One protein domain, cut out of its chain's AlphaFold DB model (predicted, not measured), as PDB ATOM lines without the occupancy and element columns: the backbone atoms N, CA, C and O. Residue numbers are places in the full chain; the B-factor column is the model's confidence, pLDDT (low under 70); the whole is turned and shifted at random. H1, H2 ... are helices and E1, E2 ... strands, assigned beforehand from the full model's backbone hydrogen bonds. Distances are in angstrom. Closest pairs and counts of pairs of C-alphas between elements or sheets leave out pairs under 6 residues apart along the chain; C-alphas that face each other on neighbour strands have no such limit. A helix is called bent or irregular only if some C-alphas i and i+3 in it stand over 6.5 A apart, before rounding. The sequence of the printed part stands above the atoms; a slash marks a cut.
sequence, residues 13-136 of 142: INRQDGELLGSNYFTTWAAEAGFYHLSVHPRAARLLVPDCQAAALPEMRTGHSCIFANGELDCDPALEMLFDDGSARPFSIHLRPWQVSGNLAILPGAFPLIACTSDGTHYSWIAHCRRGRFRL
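This is residues 13 to 136 of the 142 residues of an uncharacterized protein of Rugamonas sp. FT29W (UniProt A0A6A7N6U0). One strongly twisted sheet of seven strands is curled and folded back on itself like an incomplete barrel: the leaf E2 E3 E7 faces the leaf E4 E5 E6, with long E8 as the hinge. Helix H3 reaches from E7 in one leaf to E5 and E6 in the other, while E1 and short H1 lie beyond the first leaf, away from the second. The printed part has 124 residues, with three named helices and eight named strands in the order E1 H1 H2 E2 E3 H3 E4 E5 E6 E7 E8; the mixed sheet runs E2 E3 E7 E8 E4 E5 E6, and the class is mixed, helices and strands. It is compact, with a radius of gyration of the C-alphas of 13.6 A, and rounded, spanning 33 by 30 by 27 A.

E8, residues 120 to 135, and E7, residues 110 to 117, form an antiparallel hairpin, with N 113 and O 125 2.8 A apart. E8 is parallel to E4, residues 65 to 73, with N 68 and O 128 at 2.8 A. E4, E5, residues 76 to 84, and E6, residues 91 to 95, make a meander, each strand the antiparallel neighbour of the one before; N 69 and O 80 are 2.9 A apart, and N 79 and O 95 2.8 A. E7 is parallel to E3, residues 44 to 48, with N 47 and O 114 at 2.8 A. E3 forms an antiparallel hairpin with E2, residues 37 to 41, with N 39 and O 46 at 2.8 A. The closest C-alphas of the edge strands E2 and E6, His 37 and Leu 95, are 7.5 A apart. H3, residues 51 to 62, is on the sheet at a height of 6.0 A, over none of its strands; its closest C-alphas to E5 are Met 60 and Phe 83, 5.8 A. H3 is irregular, with C-alphas 52 and 55 7.5 A apart; 2 of 8 O i to N i+4 pairs and 7 of 9 O i to N i+3 pairs are within hydrogen-bond range. H1, residues 24 to 27, only grazes the sheet with residues 25 to 26. H2, residues 29 to 32, is only just not on it, with 4 pairs of C-alphas within 10 A. E1, residues 20 to 23, pairs with no named strand.

E1 begins at C-alpha 20, (116.770, 201.001, 113.399). E8 is 33.3 A long, bends by 101 degrees at residue 132 and ends at C-alpha 135, (91.321, 206.709, 131.228). E5 is 23.9 A long, E7 23.0 A, E4 22.1 A with a bend of 68 degrees at residue 70, and H3 19.2 A.

The C-alphas farthest apart, Gln 16 and Ala 88, are 38.0 A apart. The printed part has no cut, and its long link is residues 96 to 109, of which 100 to 101 pair in parallel with residues 38 to 39 of E2. The mean pLDDT of the printed part is 94.3, and no printed residue is under 70.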
ATOM      1  N   ILE A  13     121.088 200.943 117.724       92.00
ATOM      2  CA  ILE A  13     121.929 201.321 116.594       92.00
ATOM      3  C   ILE A  13     120.995 201.901 115.542       92.00
ATOM      4  O   ILE A  13     120.092 201.216 115.069       92.00
ATOM      5  N   ASN A  14     121.193 203.170 115.196       89.44
ATOM      6  CA  ASN A  14     120.315 203.891 114.282       89.44
ATOM      7  C   ASN A  14     121.108 204.427 113.094       89.44
ATOM      8  O   ASN A  14     122.260 204.843 113.245       89.44
ATOM      9  N   ARG A  15     120.465 204.499 111.931       86.62
ATOM     10  CA  ARG A  15     120.936 205.342 110.831       86.62
ATOM     11  C   ARG A  15     120.522 206.802 111.092       86.62
ATOM     12  O   ARG A  15     119.622 207.080 111.882       86.62
ATOM     13  N   GLN A  16     121.188 207.754 110.434       83.56
ATOM     14  CA  GLN A  16     120.916 209.197 110.569       83.56
ATOM     15  C   GLN A  16     119.472 209.606 110.220       83.56
ATOM     16  O   GLN A  16     118.975 210.621 110.709       83.56
ATOM     17  N   ASP A  17     118.788 208.834 109.377       80.75
ATOM     18  CA  ASP A  17     117.386 209.050 109.007       80.75
ATOM     19  C   ASP A  17     116.392 208.583 110.087       80.75
ATOM     20  O   ASP A  17     115.228 208.982 110.048       80.75
ATOM     21  N   GLY A  18     116.858 207.843 111.099       80.44
ATOM     22  CA  GLY A  18     116.058 207.305 112.196       80.44
ATOM     23  C   GLY A  18     115.674 205.832 112.047       80.44
ATOM     24  O   GLY A  18     115.009 205.309 112.945       80.44
ATOM     25  N   GLU A  19     116.099 205.158 110.975       86.12
ATOM     26  CA  GLU A  19     115.933 203.709 110.822       86.12
ATOM     27  C   GLU A  19     116.709 202.955 111.913       86.12
ATOM     28  O   GLU A  19     117.838 203.321 112.256       86.12
ATOM     29  N   LEU A  20     116.106 201.895 112.456       91.31
ATOM     30  CA  LEU A  20     116.770 201.001 113.399       91.31
ATOM     31  C   LEU A  20     117.585 199.958 112.644       91.31
ATOM     32  O   LEU A  20     117.033 199.160 111.895       91.31
ATOM     33  N   LEU A  21     118.886 199.936 112.902       91.06
ATOM     34  CA  LEU A  21     119.803 198.924 112.384       91.06
ATOM     35  C   LEU A  21     119.969 197.750 113.356       91.06
ATOM     36  O   LEU A  21     120.355 196.663 112.944       91.06
ATOM     37  N   GLY A  22     119.703 197.964 114.646       91.88
ATOM     38  CA  GLY A  22     119.741 196.902 115.647       91.88
ATOM     39  C   GLY A  22     119.464 197.400 117.061       91.88
ATOM     40  O   GLY A  22     119.603 198.586 117.364       91.88
ATOM     41  N   SER A  23     119.079 196.482 117.943       95.06
ATOM     42  CA  SER A  23     118.909 196.737 119.373       95.06
ATOM     43  C   SER A  23     119.143 195.459 120.170       95.06
ATOM     44  O   SER A  23     118.777 194.378 119.713       95.06
ATOM     45  N   ASN A  24     119.705 195.574 121.376       95.38
ATOM     46  CA  ASN A  24     119.786 194.438 122.299       95.38
ATOM     47  C   ASN A  24     118.420 194.041 122.891       95.38
ATOM     48  O   ASN A  24     118.323 192.972 123.491       95.38
ATOM     49  N   TYR A  25     117.370 194.855 122.701       96.06
ATOM     50  CA  TYR A  25     116.014 194.589 123.185       96.06
ATOM     51  C   TYR A  25     115.528 193.170 122.857       96.06
ATOM     52  O   TYR A  25     115.013 192.494 123.744       96.06
ATOM     53  N   PHE A  26     115.743 192.689 121.628       95.88
ATOM     54  CA  PHE A  26     115.228 191.391 121.163       95.88
ATOM     55  C   PHE A  26     115.805 190.178 121.911       95.88
ATOM     56  O   PHE A  26     115.287 189.078 121.783       95.88
ATOM     57  N   THR A  27     116.856 190.383 122.709       95.19
ATOM     58  CA  THR A  27     117.495 189.356 123.552       95.19
ATOM     59  C   THR A  27     117.238 189.564 125.049       95.19
ATOM     60  O   THR A  27     117.910 188.973 125.889       95.19
ATOM     61  N   THR A  28     116.316 190.462 125.405       95.12
ATOM     62  CA  THR A  28     115.980 190.761 126.802       95.12
ATOM     63  C   THR A  28     114.856 189.872 127.314       95.12
ATOM     64  O   THR A  28     113.988 189.451 126.550       95.12
ATOM     65  N   TRP A  29     114.794 189.707 128.639       94.81
ATOM     66  CA  TRP A  29     113.672 189.033 129.300       94.81
ATOM     67  C   TRP A  29     112.315 189.656 128.928       94.81
ATOM     68  O   TRP A  29     111.316 188.951 128.843       94.81
ATOM     69  N   ALA A  30     112.266 190.976 128.701       95.19
ATOM     70  CA  ALA A  30     111.033 191.669 128.350       95.19
ATOM     71  C   ALA A  30     110.532 191.239 126.965       95.19
ATOM     72  O   ALA A  30     109.343 190.965 126.807       95.19
ATOM     73  N   ALA A  31     111.438 191.123 125.988       96.62
ATOM     74  CA  ALA A  31     111.098 190.606 124.669       96.62
ATOM     75  C   ALA A  31     110.676 189.129 124.737       96.62
ATOM     76  O   ALA A  31     109.642 188.768 124.181       96.62
ATOM     77  N   GLU A  32     111.409 188.293 125.478       95.75
ATOM     78  CA  GLU A  32     111.055 186.879 125.688       95.75
ATOM     79  C   GLU A  32     109.666 186.716 126.328       95.75
ATOM     80  O   GLU A  32     108.882 185.862 125.916       95.75
ATOM     81  N   ALA A  33     109.326 187.577 127.290       96.50
ATOM     82  CA  ALA A  33     108.023 187.607 127.952       96.50
ATOM     83  C   ALA A  33     106.905 188.251 127.104       96.50
ATOM     84  O   ALA A  33     105.757 188.301 127.544       96.50
ATOM     85  N   GLY A  34     107.210 188.735 125.897       97.25
ATOM     86  CA  GLY A  34     106.225 189.289 124.968       97.25
ATOM     87  C   GLY A  34     105.826 190.738 125.230       97.25
ATOM     88  O   GLY A  34     104.796 191.182 124.716       97.25
ATOM     89  N   PHE A  35     106.623 191.491 125.993       97.62
ATOM     90  CA  PHE A  35     106.414 192.921 126.198       97.62
ATOM     91  C   PHE A  35     106.993 193.725 125.044       97.62
ATOM     92  O   PHE A  35     108.207 193.770 124.867       97.62
ATOM     93  N   TYR A  36     106.131 194.430 124.317       98.25
ATOM     94  CA  TYR A  36     106.524 195.456 123.350       98.25
ATOM     95  C   TYR A  36     107.400 196.542 123.985       98.25
ATOM     96  O   TYR A  36     107.252 196.843 125.171       98.25
ATOM     97  N   HIS A  37     108.242 197.191 123.183       97.88
ATOM     98  CA  HIS A  37     109.020 198.354 123.620       97.88
ATOM     99  C   HIS A  37     108.962 199.486 122.603       97.88
ATOM    100  O   HIS A  37     109.035 199.254 121.403       97.88
ATOM    101  N   LEU A  38     108.870 200.727 123.061       97.56
ATOM    102  CA  LEU A  38     108.856 201.913 122.220       97.56
ATOM    103  C   LEU A  38     110.179 202.667 122.349       97.56
ATOM    104  O   LEU A  38     110.516 203.195 123.406       97.56
ATOM    105  N   SER A  39     110.916 202.765 121.250       95.50
ATOM    106  CA  SER A  39     112.117 203.592 121.143       95.50
ATOM    107  C   SER A  39     111.781 204.896 120.424       95.50
ATOM    108  O   SER A  39     111.299 204.880 119.290       95.50
ATOM    109  N   VAL A  40     112.037 206.034 121.067       95.06
ATOM    110  CA  VAL A  40     111.773 207.365 120.509       95.06
ATOM    111  C   VAL A  40     113.067 207.984 119.991       95.06
ATOM    112  O   VAL A  40     114.018 208.207 120.739       95.06
ATOM    113  N   HIS A  41     113.088 208.303 118.702       93.12
ATOM    114  CA  HIS A  41     114.151 209.043 118.030       93.12
ATOM    115  C   HIS A  41     113.602 210.375 117.509       93.12
ATOM    116  O   HIS A  41     112.432 210.426 117.142       93.12
ATOM    117  N   PRO A  42     114.406 211.448 117.376       90.81
ATOM    118  CA  PRO A  42     113.912 212.749 116.901       90.81
ATOM    119  C   PRO A  42     113.174 212.737 115.552       90.81
ATOM    120  O   PRO A  42     112.466 213.684 115.229       90.81
ATOM    121  N   ARG A  43     113.355 211.682 114.747       90.00
ATOM    122  CA  ARG A  43     112.748 211.536 113.412       90.00
ATOM    123  C   ARG A  43     111.648 210.477 113.320       90.00
ATOM    124  O   ARG A  43     110.956 210.449 112.309       90.00
ATOM    125  N   ALA A  44     111.517 209.598 114.313       92.38
ATOM    126  CA  ALA A  44     110.571 208.484 114.280       92.38
ATOM    127  C   ALA A  44     110.366 207.878 115.674       92.38
ATOM    128  O   ALA A  44     111.283 207.845 116.497       92.38
ATOM    129  N   ALA A  45     109.183 207.324 115.901       95.38
ATOM    130  CA  ALA A  45     108.950 206.349 116.952       95.38
ATOM    131  C   ALA A  45     109.118 204.939 116.376       95.38
ATOM    132  O   ALA A  45     108.776 204.683 115.220       95.38
ATOM    133  N   ARG A  46     109.636 204.009 117.174       95.81
ATOM    134  CA  ARG A  46     109.832 202.620 116.761       95.81
ATOM    135  C   ARG A  46     109.242 201.680 117.786       95.81
ATOM    136  O   ARG A  46     109.701 201.657 118.927       95.81
ATOM    137  N   LEU A  47     108.239 200.924 117.369       97.62
ATOM    138  CA  LEU A  47     107.671 199.839 118.142       97.62
ATOM    139  C   LEU A  47     108.507 198.588 117.897       97.62
ATOM    140  O   LEU A  47     108.480 198.017 116.809       97.62
ATOM    141  N   LEU A  48     109.250 198.173 118.909       97.69
ATOM    142  CA  LEU A  48     109.936 196.897 118.927       97.69
ATOM    143  C   LEU A  48     108.921 195.826 119.320       97.69
ATOM    144  O   LEU A  48     108.376 195.837 120.428       97.69
ATOM    145  N   VAL A  49     108.635 194.952 118.366       98.00
ATOM    146  CA  VAL A  49     107.712 193.833 118.478       98.00
ATOM    147  C   VAL A  49     108.548 192.593 118.778       98.00
ATOM    148  O   VAL A  49     109.418 192.249 117.977       98.00
ATOM    149  N   PRO A  50     108.344 191.930 119.925       97.50
ATOM    150  CA  PRO A  50     109.047 190.690 120.201       97.50
ATOM    151  C   PRO A  50     108.542 189.586 119.272       97.50
ATOM    152  O   PRO A  50     107.374 189.581 118.882       97.50
ATOM    153  N   ASP A  51     109.397 188.623 118.941       95.44
ATOM    154  CA  ASP A  51     109.083 187.605 117.929       95.44
ATOM    155  C   ASP A  51     107.859 186.753 118.311       95.44
ATOM    156  O   ASP A  51     107.056 186.386 117.454       95.44
ATOM    157  N   CYS A  52     107.638 186.516 119.609       96.19
ATOM    158  CA  CYS A  52     106.443 185.828 120.113       96.19
ATOM    159  C   CYS A  52     105.133 186.614 119.891       96.19
ATOM    160  O   CYS A  52     104.053 186.034 119.979       96.19
ATOM    161  N   GLN A  53     105.220 187.905 119.559       97.62
ATOM    162  CA  GLN A  53     104.107 188.785 119.200       97.62
ATOM    163  C   GLN A  53     104.060 189.102 117.695       97.62
ATOM    164  O   GLN A  53     103.242 189.917 117.269       97.62
ATOM    165  N   ALA A  54     104.880 188.460 116.855       94.50
ATOM    166  CA  ALA A  54     104.891 188.715 115.409       94.50
ATOM    167  C   ALA A  54     103.512 188.506 114.750       94.50
ATOM    168  O   ALA A  54     103.175 189.180 113.777       94.50
ATOM    169  N   ALA A  55     102.672 187.634 115.317       95.56
ATOM    170  CA  ALA A  55     101.297 187.411 114.871       95.56
ATOM    171  C   ALA A  55     100.368 188.632 115.037       95.56
ATOM    172  O   ALA A  55      99.296 188.648 114.443       95.56
ATOM    173  N   ALA A  56     100.764 189.657 115.801       96.44
ATOM    174  CA  ALA A  56     100.029 190.916 115.920       96.44
ATOM    175  C   ALA A  56     100.317 191.895 114.767       96.44
ATOM    176  O   ALA A  56      99.543 192.822 114.535       96.44
ATOM    177  N   LEU A  57     101.406 191.702 114.014       96.19
ATOM    178  CA  LEU A  57     101.777 192.590 112.908       96.19
ATOM    179  C   LEU A  57     100.695 192.692 111.810       96.19
ATOM    180  O   LEU A  57     100.462 193.805 111.334       96.19
ATOM    181  N   PRO A  58     100.009 191.602 111.395       95.94
ATOM    182  CA  PRO A  58      98.879 191.696 110.471       95.94
ATOM    183  C   PRO A  58      97.721 192.552 110.998       95.94
ATOM    184  O   PRO A  58      97.148 193.305 110.216       95.94
ATOM    185  N   GLU A  59      97.420 192.490 112.299       96.50
ATOM    186  CA  GLU A  59      96.377 193.313 112.931       96.50
ATOM    187  C   GLU A  59      96.781 194.792 112.946       96.50
ATOM    188  O   GLU A  59      96.005 195.655 112.558       96.50
ATOM    189  N   MET A  60      98.033 195.110 113.291       97.06
ATOM    190  CA  MET A  60      98.543 196.490 113.217       97.06
ATOM    191  C   MET A  60      98.451 197.060 111.794       97.06
ATOM    192  O   MET A  60      98.165 198.243 111.601       97.06
ATOM    193  N   ARG A  61      98.711 196.221 110.783       95.94
ATOM    194  CA  ARG A  61      98.727 196.609 109.366       95.94
ATOM    195  C   ARG A  61      97.354 197.044 108.850       95.94
ATOM    196  O   ARG A  61      97.316 197.772 107.859       95.94
ATOM    197  N   THR A  62      96.252 196.626 109.474       95.81
ATOM    198  CA  THR A  62      94.913 197.074 109.055       95.81
ATOM    199  C   THR A  62      94.700 198.564 109.328       95.81
ATOM    200  O   THR A  62      93.932 199.208 108.616       95.81
ATOM    201  N   GLY A  63      95.415 199.131 110.306       95.50
ATOM    202  CA  GLY A  63      95.344 200.545 110.646       95.50
ATOM    203  C   GLY A  63      95.923 201.450 109.557       95.50
ATOM    204  O   GLY A  63      97.033 201.237 109.068       95.50
ATOM    205  N   HIS A  64      95.203 202.522 109.224       94.50
ATOM    206  CA  HIS A  64      95.662 203.568 108.305       94.50
ATOM    207  C   HIS A  64      96.612 204.568 108.985       94.50
ATOM    208  O   HIS A  64      97.449 205.191 108.332       94.50
ATOM    209  N   SER A  65      96.476 204.739 110.300       95.88
ATOM    210  CA  SER A  65      97.311 205.609 111.132       95.88
ATOM    211  C   SER A  65      97.410 205.057 112.555       95.88
ATOM    212  O   SER A  65      96.651 204.160 112.925       95.88
ATOM    213  N   CYS A  66      98.335 205.589 113.357       97.62
ATOM    214  CA  CYS A  66      98.456 205.219 114.767       97.62
ATOM    215  C   CYS A  66      98.242 206.422 115.696       97.62
ATOM    216  O   CYS A  66      98.869 207.468 115.547       97.62
ATOM    217  N   ILE A  67      97.403 206.276 116.714       97.12
ATOM    218  CA  ILE A  67      97.094 207.352 117.661       97.12
ATOM    219  C   ILE A  67      97.690 207.013 119.018       97.12
ATOM    220  O   ILE A  67      97.445 205.944 119.566       97.12
ATOM    221  N   PHE A  68      98.471 207.940 119.556       97.31
ATOM    222  CA  PHE A  68      99.139 207.835 120.844       97.31
ATOM    223  C   PHE A  68      98.325 208.619 121.868       97.31
ATOM    224  O   PHE A  68      98.105 209.821 121.693       97.31
ATOM    225  N   ALA A  69      97.899 207.976 122.951       96.75
ATOM    226  CA  ALA A  69      97.172 208.628 124.035       96.75
ATOM    227  C   ALA A  69      97.816 208.309 125.386       96.75
ATOM    228  O   ALA A  69      97.865 207.157 125.811       96.75
ATOM    229  N   ASN A  70      98.293 209.345 126.081       96.00
ATOM    230  CA  ASN A  70      98.769 209.204 127.456       96.00
ATOM    231  C   ASN A  70      97.581 209.127 128.415       96.00
ATOM    232  O   ASN A  70      96.644 209.926 128.330       96.00
ATOM    233  N   GLY A  71      97.635 208.213 129.372       96.00
ATOM    234  CA  GLY A  71      96.553 208.039 130.324       96.00
ATOM    235  C   GLY A  71      96.900 207.125 131.485       96.00
ATOM    236  O   GLY A  71      98.067 206.895 131.795       96.00
ATOM    237  N   GLU A  72      95.852 206.635 132.126       97.56
ATOM    238  CA  GLU A  72      95.911 205.690 133.234       97.56
ATOM    239  C   GLU A  72      95.186 204.408 132.830       97.56
ATOM    240  O   GLU A  72      94.029 204.452 132.400       97.56
ATOM    241  N   LEU A  73      95.874 203.277 132.971       96.56
ATOM    242  CA  LEU A  73      95.330 201.929 132.830       96.56
ATOM    243  C   LEU A  73      95.488 201.229 134.179       96.56
ATOM    244  O   LEU A  73      96.617 201.074 134.651       96.56
ATOM    245  N   ASP A  74      94.372 200.831 134.789       94.50
ATOM    246  CA  ASP A  74      94.330 200.225 136.128       94.50
ATOM    247  C   ASP A  74      95.038 201.070 137.202       94.50
ATOM    248  O   ASP A  74      95.812 200.564 138.004       94.50
ATOM    249  N   CYS A  75      94.776 202.385 137.195       93.50
ATOM    250  CA  CYS A  75      95.380 203.391 138.088       93.50
ATOM    251  C   CYS A  75      96.884 203.650 137.886       93.50
ATOM    252  O   CYS A  75      97.436 204.528 138.547       93.50
ATOM    253  N   ASP A  76      97.530 202.960 136.948       95.31
ATOM    254  CA  ASP A  76      98.941 203.149 136.624       95.31
ATOM    255  C   ASP A  76      99.114 203.929 135.313       95.31
ATOM    256  O   ASP A  76      98.359 203.704 134.357       95.31
ATOM    257  N   PRO A  77     100.132 204.805 135.200       96.44
ATOM    258  CA  PRO A  77     100.441 205.480 133.948       96.44
ATOM    259  C   PRO A  77     100.637 204.484 132.802       96.44
ATOM    260  O   PRO A  77     101.267 203.432 132.959       96.44
ATOM    261  N   ALA A  78     100.104 204.824 131.635       97.44
ATOM    262  CA  ALA A  78     100.292 204.061 130.414       97.44
ATOM    263  C   ALA A  78     100.156 204.944 129.171       97.44
ATOM    264  O   ALA A  78      99.605 206.049 129.196       97.44
ATOM    265  N   LEU A  79     100.669 204.413 128.071       97.56
ATOM    266  CA  LEU A  79     100.487 204.917 126.725       97.56
ATOM    267  C   LEU A  79      99.624 203.915 125.960       97.56
ATOM    268  O   LEU A  79      99.995 202.751 125.849       97.56
ATOM    269  N   GLU A  80      98.499 204.360 125.417       98.06
ATOM    270  CA  GLU A  80      97.767 203.606 124.400       98.06
ATOM    271  C   GLU A  80      98.309 203.960 123.015       98.06
ATOM    272  O   GLU A  80      98.479 205.140 122.698       98.06
ATOM    273  N   MET A  81      98.543 202.938 122.197       98.06
ATOM    274  CA  MET A  81      98.756 203.058 120.761       98.06
ATOM    275  C   MET A  81      97.591 202.368 120.054       98.06
ATOM    276  O   MET A  81      97.433 201.151 120.147       98.06
ATOM    277  N   LEU A  82      96.760 203.156 119.379       98.06
ATOM    278  CA  LEU A  82      95.583 202.702 118.645       98.06
ATOM    279  C   LEU A  82      95.890 202.687 117.147       98.06
ATOM    280  O   LEU A  82      96.179 203.742 116.584       98.06
ATOM    281  N   PHE A  83      95.806 201.524 116.509       97.50
ATOM    282  CA  PHE A  83      95.941 201.369 115.062       97.50
ATOM    283  C   PHE A  83      94.555 201.530 114.437       97.50
ATOM    284  O   PHE A  83      93.744 200.607 114.442       97.50
ATOM    285  N   ASP A  84      94.260 202.744 113.974       95.75
ATOM    286  CA  ASP A  84      92.923 203.127 113.521       95.75
ATOM    287  C   ASP A  84      92.679 202.648 112.084       95.75
ATOM    288  O   ASP A  84      93.240 203.185 111.124       95.75
ATOM    289  N   ASP A  85      91.847 201.619 111.946       94.44
ATOM    290  CA  ASP A  85      91.387 201.044 110.679       94.44
ATOM    291  C   ASP A  85      89.991 201.559 110.267       94.44
ATOM    292  O   ASP A  85      89.423 201.113 109.268       94.44
ATOM    293  N   GLY A  86      89.428 202.519 111.013       92.38
ATOM    294  CA  GLY A  86      88.075 203.045 110.822       92.38
ATOM    295  C   GLY A  86      86.961 202.108 111.301       92.38
ATOM    296  O   GLY A  86      85.779 202.421 111.123       92.38
ATOM    297  N   SER A  87      87.300 200.963 111.896       92.81
ATOM    298  CA  SER A  87      86.324 200.025 112.437       92.81
ATOM    299  C   SER A  87      85.884 200.407 113.856       92.81
ATOM    300  O   SER A  87      86.472 201.244 114.537       92.81
ATOM    301  N   ALA A  88      84.830 199.747 114.340       90.75
ATOM    302  CA  ALA A  88      84.402 199.868 115.735       90.75
ATOM    303  C   ALA A  88      85.297 199.085 116.717       90.75
ATOM    304  O   ALA A  88      85.064 199.135 117.926       90.75
ATOM    305  N   ARG A  89      86.252 198.292 116.213       91.56
ATOM    306  CA  ARG A  89      87.110 197.399 117.002       91.56
ATOM    307  C   ARG A  89      88.554 197.448 116.485       91.56
ATOM    308  O   ARG A  89      89.068 196.416 116.062       91.56
ATOM    309  N   PRO A  90      89.190 198.629 116.508       95.06
ATOM    310  CA  PRO A  90      90.575 198.771 116.085       95.06
ATOM    311  C   PRO A  90      91.516 197.980 116.998       95.06
ATOM    312  O   PRO A  90      91.246 197.790 118.190       95.06
ATOM    313  N   PHE A  91      92.657 197.574 116.448       97.00
ATOM    314  CA  PHE A  91      93.733 196.975 117.226       97.00
ATOM    315  C   PHE A  91      94.410 198.040 118.102       97.00
ATOM    316  O   PHE A  91      94.688 199.156 117.654       97.00
ATOM    317  N   SER A  92      94.692 197.716 119.364       97.38
ATOM    318  CA  SER A  92      95.418 198.613 120.263       97.38
ATOM    319  C   SER A  92      96.369 197.863 121.180       97.38
ATOM    320  O   SER A  92      96.166 196.692 121.506       97.38
ATOM    321  N   ILE A  93      97.422 198.561 121.592       97.69
ATOM    322  CA  ILE A  93      98.383 198.089 122.587       97.69
ATOM    323  C   ILE A  93      98.551 199.139 123.682       97.69
ATOM    324  O   ILE A  93      98.475 200.344 123.428       97.69
ATOM    325  N   HIS A  94      98.827 198.675 124.899       98.00
ATOM    326  CA  HIS A  94      99.140 199.527 126.042       98.00
ATOM    327  C   HIS A  94     100.574 199.292 126.489       98.00
ATOM    328  O   HIS A  94     100.991 198.154 126.701       98.00
ATOM    329  N   LEU A  95     101.322 200.378 126.651       98.00
ATOM    330  CA  LEU A  95     102.701 200.364 127.122       98.00
ATOM    331  C   LEU A  95     102.795 201.050 128.478       98.00
ATOM    332  O   LEU A  95     102.252 202.137 128.685       98.00
ATOM    333  N   ARG A  96     103.526 200.437 129.404       96.12
ATOM    334  CA  ARG A  96     103.918 201.060 130.669       96.12
ATOM    335  C   ARG A  96     105.136 201.969 130.471       96.12
ATOM    336  O   ARG A  96     105.884 201.773 129.516       96.12
ATOM    337  N   PRO A  97     105.395 202.934 131.376       94.62
ATOM    338  CA  PRO A  97     106.525 203.854 131.239       94.62
ATOM    339  C   PRO A  97     107.881 203.165 131.051       94.62
ATOM    340  O   PRO A  97     108.705 203.649 130.286       94.62
ATOM    341  N   TRP A  98     108.100 202.013 131.692       94.12
ATOM    342  CA  TRP A  98     109.346 201.249 131.562       94.12
ATOM    343  C   TRP A  98     109.539 200.615 130.170       94.12
ATOM    344  O   TRP A  98     110.664 200.299 129.799       94.12
ATOM    345  N   GLN A  99     108.465 200.479 129.383       96.62
ATOM    346  CA  GLN A  99     108.490 200.010 127.993       96.62
ATOM    347  C   GLN A  99     108.754 201.151 126.999       96.62
ATOM    348  O   GLN A  99     108.628 200.953 125.795       96.62
ATOM    349  N   VAL A 100     109.060 202.368 127.462       96.31
ATOM    350  CA  VAL A 100     109.295 203.532 126.602       96.31
ATOM    351  C   VAL A 100     110.681 204.107 126.875       96.31
ATOM    352  O   VAL A 100     110.985 204.551 127.979       96.31
ATOM    353  N   SER A 101     111.529 204.147 125.849       94.69
ATOM    354  CA  SER A 101     112.834 204.810 125.892       94.69
ATOM    355  C   SER A 101     112.819 206.083 125.057       94.69
ATOM    356  O   SER A 101     112.644 206.042 123.840       94.69
ATOM    357  N   GLY A 102     113.075 207.213 125.713       91.19
ATOM    358  CA  GLY A 102     113.079 208.536 125.095       91.19
ATOM    359  C   GLY A 102     111.785 209.309 125.344       91.19
ATOM    360  O   GLY A 102     110.878 208.850 126.033       91.19
ATOM    361  N   ASN A 103     111.722 210.532 124.821       91.44
ATOM    362  CA  ASN A 103     110.648 211.470 125.126       91.44
ATOM    363  C   ASN A 103     109.785 211.730 123.888       91.44
ATOM    364  O   ASN A 103     110.247 212.377 122.954       91.44
ATOM    365  N   LEU A 104     108.521 211.300 123.908       91.06
ATOM    366  CA  LEU A 104     107.558 211.539 122.822       91.06
ATOM    367  C   LEU A 104     107.381 213.024 122.466       91.06
ATOM    368  O   LEU A 104     107.046 213.334 121.328       91.06
ATOM    369  N   ALA A 105     107.627 213.949 123.399       90.44
ATOM    370  CA  ALA A 105     107.487 215.384 123.156       90.44
ATOM    371  C   ALA A 105     108.529 215.959 122.179       90.44
ATOM    372  O   ALA A 105     108.368 217.093 121.735       90.44
ATOM    373  N   ILE A 106     109.589 215.208 121.846       91.38
ATOM    374  CA  ILE A 106     110.573 215.633 120.834       91.38
ATOM    375  C   ILE A 106     110.067 215.416 119.404       91.38
ATOM    376  O   ILE A 106     110.666 215.930 118.463       91.38
ATOM    377  N   LEU A 107     109.010 214.619 119.236       89.69
ATOM    378  CA  LEU A 107     108.440 214.322 117.932       89.69
ATOM    379  C   LEU A 107     107.498 215.455 117.486       89.69
ATOM    380  O   LEU A 107     106.836 216.084 118.317       89.69
ATOM    381  N   PRO A 108     107.412 215.725 116.171       88.12
ATOM    382  CA  PRO A 108     106.453 216.681 115.617       88.12
ATOM    383  C   PRO A 108     104.994 216.232 115.834       88.12
ATOM    384  O   PRO A 108     104.727 215.126 116.285       88.12
ATOM    385  N   GLY A 109     104.012 217.077 115.495       88.88
ATOM    386  CA  GLY A 109     102.586 216.746 115.684       88.88
ATOM    387  C   GLY A 109     102.093 215.516 114.899       88.88
ATOM    388  O   GLY A 109     101.110 214.889 115.293       88.88
ATOM    389  N   ALA A 110     102.783 215.172 113.812       94.31
ATOM    390  CA  ALA A 110     102.625 213.936 113.058       94.31
ATOM    391  C   ALA A 110     104.018 213.373 112.766       94.31
ATOM    392  O   ALA A 110     104.878 214.121 112.296       94.31
ATOM    393  N   PHE A 111     104.256 212.095 113.040       94.94
ATOM    394  CA  PHE A 111     105.577 211.476 112.920       94.94
ATOM    395  C   PHE A 111     105.488 210.030 112.425       94.94
ATOM    396  O   PHE A 111     104.464 209.384 112.622       94.94
ATOM    397  N   PRO A 112     106.550 209.483 111.813       95.06
ATOM    398  CA  PRO A 112     106.600 208.066 111.481       95.06
ATOM    399  C   PRO A 112     106.613 207.198 112.746       95.06
ATOM    400  O   PRO A 112     107.460 207.390 113.623       95.06
ATOM    401  N   LEU A 113     105.715 206.220 112.812       96.50
ATOM    402  CA  LEU A 113     105.840 205.037 113.659       96.50
ATOM    403  C   LEU A 113     106.308 203.874 112.790       96.50
ATOM    404  O   LEU A 113     105.736 203.645 111.729       96.50
ATOM    405  N   ILE A 114     107.304 203.125 113.251       95.50
ATOM    406  CA  ILE A 114     107.866 201.977 112.539       95.50
ATOM    407  C   ILE A 114     107.777 200.739 113.436       95.50
ATOM    408  O   ILE A 114     108.221 200.797 114.581       95.50
ATOM    409  N   ALA A 115     107.228 199.632 112.939       96.50
ATOM    410  CA  ALA A 115     107.295 198.337 113.618       96.50
ATOM    411  C   ALA A 115     108.588 197.598 113.236       96.50
ATOM    412  O   ALA A 115     108.878 197.420 112.048       96.50
ATOM    413  N   CYS A 116     109.341 197.157 114.243       95.69
ATOM    414  CA  CYS A 116     110.601 196.433 114.096       95.69
ATOM    415  C   CYS A 116     110.571 195.130 114.905       95.69
ATOM    416  O   CYS A 116     110.205 195.145 116.075       95.69
ATOM    417  N   THR A 117     111.029 194.036 114.318       94.44
ATOM    418  CA  THR A 117     111.264 192.723 114.951       94.44
ATOM    419  C   THR A 117     112.753 192.384 114.874       94.44
ATOM    420  O   THR A 117     113.553 193.184 114.372       94.44
ATOM    421  N   SER A 118     113.154 191.213 115.375       92.94
ATOM    422  CA  SER A 118     114.559 190.790 115.367       92.94
ATOM    423  C   SER A 118     115.150 190.655 113.952       92.94
ATOM    424  O   SER A 118     116.351 190.855 113.771       92.94
ATOM    425  N   ASP A 119     114.312 190.382 112.946       90.25
ATOM    426  CA  ASP A 119     114.684 190.249 111.532       90.25
ATOM    427  C   ASP A 119     114.644 191.572 110.737       90.25
ATOM    428  O   ASP A 119     115.083 191.599 109.585       90.25
ATOM    429  N   GLY A 120     114.186 192.678 111.337       88.00
ATOM    430  CA  GLY A 120     114.263 194.015 110.743       88.00
ATOM    431  C   GLY A 120     112.989 194.855 110.850       88.00
ATOM    432  O   GLY A 120     112.177 194.712 111.760       88.00
ATOM    433  N   THR A 121     112.847 195.810 109.926       85.88
ATOM    434  CA  THR A 121     111.697 196.728 109.848       85.88
ATOM    435  C   THR A 121     110.601 196.154 108.951       85.88
ATOM    436  O   THR A 121     110.889 195.727 107.836       85.88
ATOM    437  N   HIS A 122     109.344 196.216 109.404       85.81
ATOM    438  CA  HIS A 122     108.194 195.632 108.693       85.81
ATOM    439  C   HIS A 122     107.249 196.675 108.102       85.81
ATOM    440  O   HIS A 122     107.087 196.760 106.887       85.81
ATOM    441  N   TYR A 123     106.616 197.474 108.960       91.12
ATOM    442  CA  TYR A 123     105.536 198.383 108.577       91.12
ATOM    443  C   TYR A 123     105.754 199.772 109.161       91.12
ATOM    444  O   TYR A 123     106.413 199.926 110.193       91.12
ATOM    445  N   SER A 124     105.187 200.782 108.504       93.31
ATOM    446  CA  SER A 124     105.197 202.150 109.002       93.31
ATOM    447  C   SER A 124     103.839 202.823 108.859       93.31
ATOM    448  O   SER A 124     103.083 202.567 107.923       93.31
ATOM    449  N   TRP A 125     103.554 203.708 109.808       96.38
ATOM    450  CA  TRP A 125     102.345 204.517 109.863       96.38
ATOM    451  C   TRP A 125     102.720 205.964 110.131       96.38
ATOM    452  O   TRP A 125     103.748 206.252 110.750       96.38
ATOM    453  N   ILE A 126     101.846 206.882 109.729       96.62
ATOM    454  CA  ILE A 126     101.853 208.213 110.326       96.62
ATOM    455  C   ILE A 126     101.138 208.115 111.670       96.62
ATOM    456  O   ILE A 126     100.023 207.600 111.762       96.62
ATOM    457  N   ALA A 127     101.819 208.578 112.709       96.81
ATOM    458  CA  ALA A 127     101.338 208.577 114.069       96.81
ATOM    459  C   ALA A 127     101.121 209.993 114.599       96.81
ATOM    460  O   ALA A 127     101.809 210.939 114.204       96.81
ATOM    461  N   HIS A 128     100.172 210.119 115.523       95.38
ATOM    462  CA  HIS A 128      99.797 211.382 116.144       95.38
ATOM    463  C   HIS A 128      99.643 211.242 117.655       95.38
ATOM    464  O   HIS A 128      99.116 210.247 118.144       95.38
ATOM    465  N   CYS A 129     100.025 212.277 118.403       94.38
ATOM    466  CA  CYS A 129      99.825 212.328 119.851       94.38
ATOM    467  C   CYS A 129      98.553 213.101 120.204       94.38
ATOM    468  O   CYS A 129      98.462 214.314 119.989       94.38
ATOM    469  N   ARG A 130      97.593 212.420 120.829       93.62
ATOM    470  CA  ARG A 130      96.415 213.058 121.408       93.62
ATOM    471  C   ARG A 130      96.812 213.847 122.655       93.62
ATOM    472  O   ARG A 130      97.500 213.343 123.542       93.62
ATOM    473  N   ARG A 131      96.359 215.100 122.739       89.88
ATOM    474  CA  ARG A 131      96.624 215.973 123.892       89.88
ATOM    475  C   ARG A 131      95.662 215.672 125.038       89.88
ATOM    476  O   ARG A 131      94.456 215.626 124.823       89.88
ATOM    477  N   GLY A 132      96.198 215.543 126.249       89.50
ATOM    478  CA  GLY A 132      95.428 215.318 127.476       89.50
ATOM    479  C   GLY A 132      95.933 214.118 128.276       89.50
ATOM    480  O   GLY A 132      96.947 213.513 127.929       89.50
ATOM    481  N   ARG A 133      95.216 213.802 129.358       89.19
ATOM    482  CA  ARG A 133      95.346 212.549 130.110       89.19
ATOM    483  C   ARG A 133      93.997 211.847 130.108       89.19
ATOM    484  O   ARG A 133      92.985 212.480 130.408       89.19
ATOM    485  N   PHE A 134      93.988 210.569 129.757       95.69
ATOM    486  CA  PHE A 134      92.767 209.789 129.563       95.69
ATOM    487  C   PHE A 134      92.681 208.621 130.545       95.69
ATOM    488  O   PHE A 134      93.688 208.184 131.089       95.69
ATOM    489  N   ARG A 135      91.474 208.082 130.736       96.69
ATOM    490  CA  ARG A 135      91.321 206.709 131.228       96.69
ATOM    491  C   ARG A 135      91.440 205.771 130.036       96.69
ATOM    492  O   ARG A 135      90.799 206.026 129.017       96.69
ATOM    493  N   LEU A 136      92.271 204.746 130.164       96.12
ATOM    494  CA  LEU A 136      92.528 203.758 129.124       96.12
ATOM    495  C   LEU A 136      91.791 202.443 129.455       96.12
ATOM    496  O   LEU A 136      91.608 202.144 130.637       96.12
TER     497      LEU A 136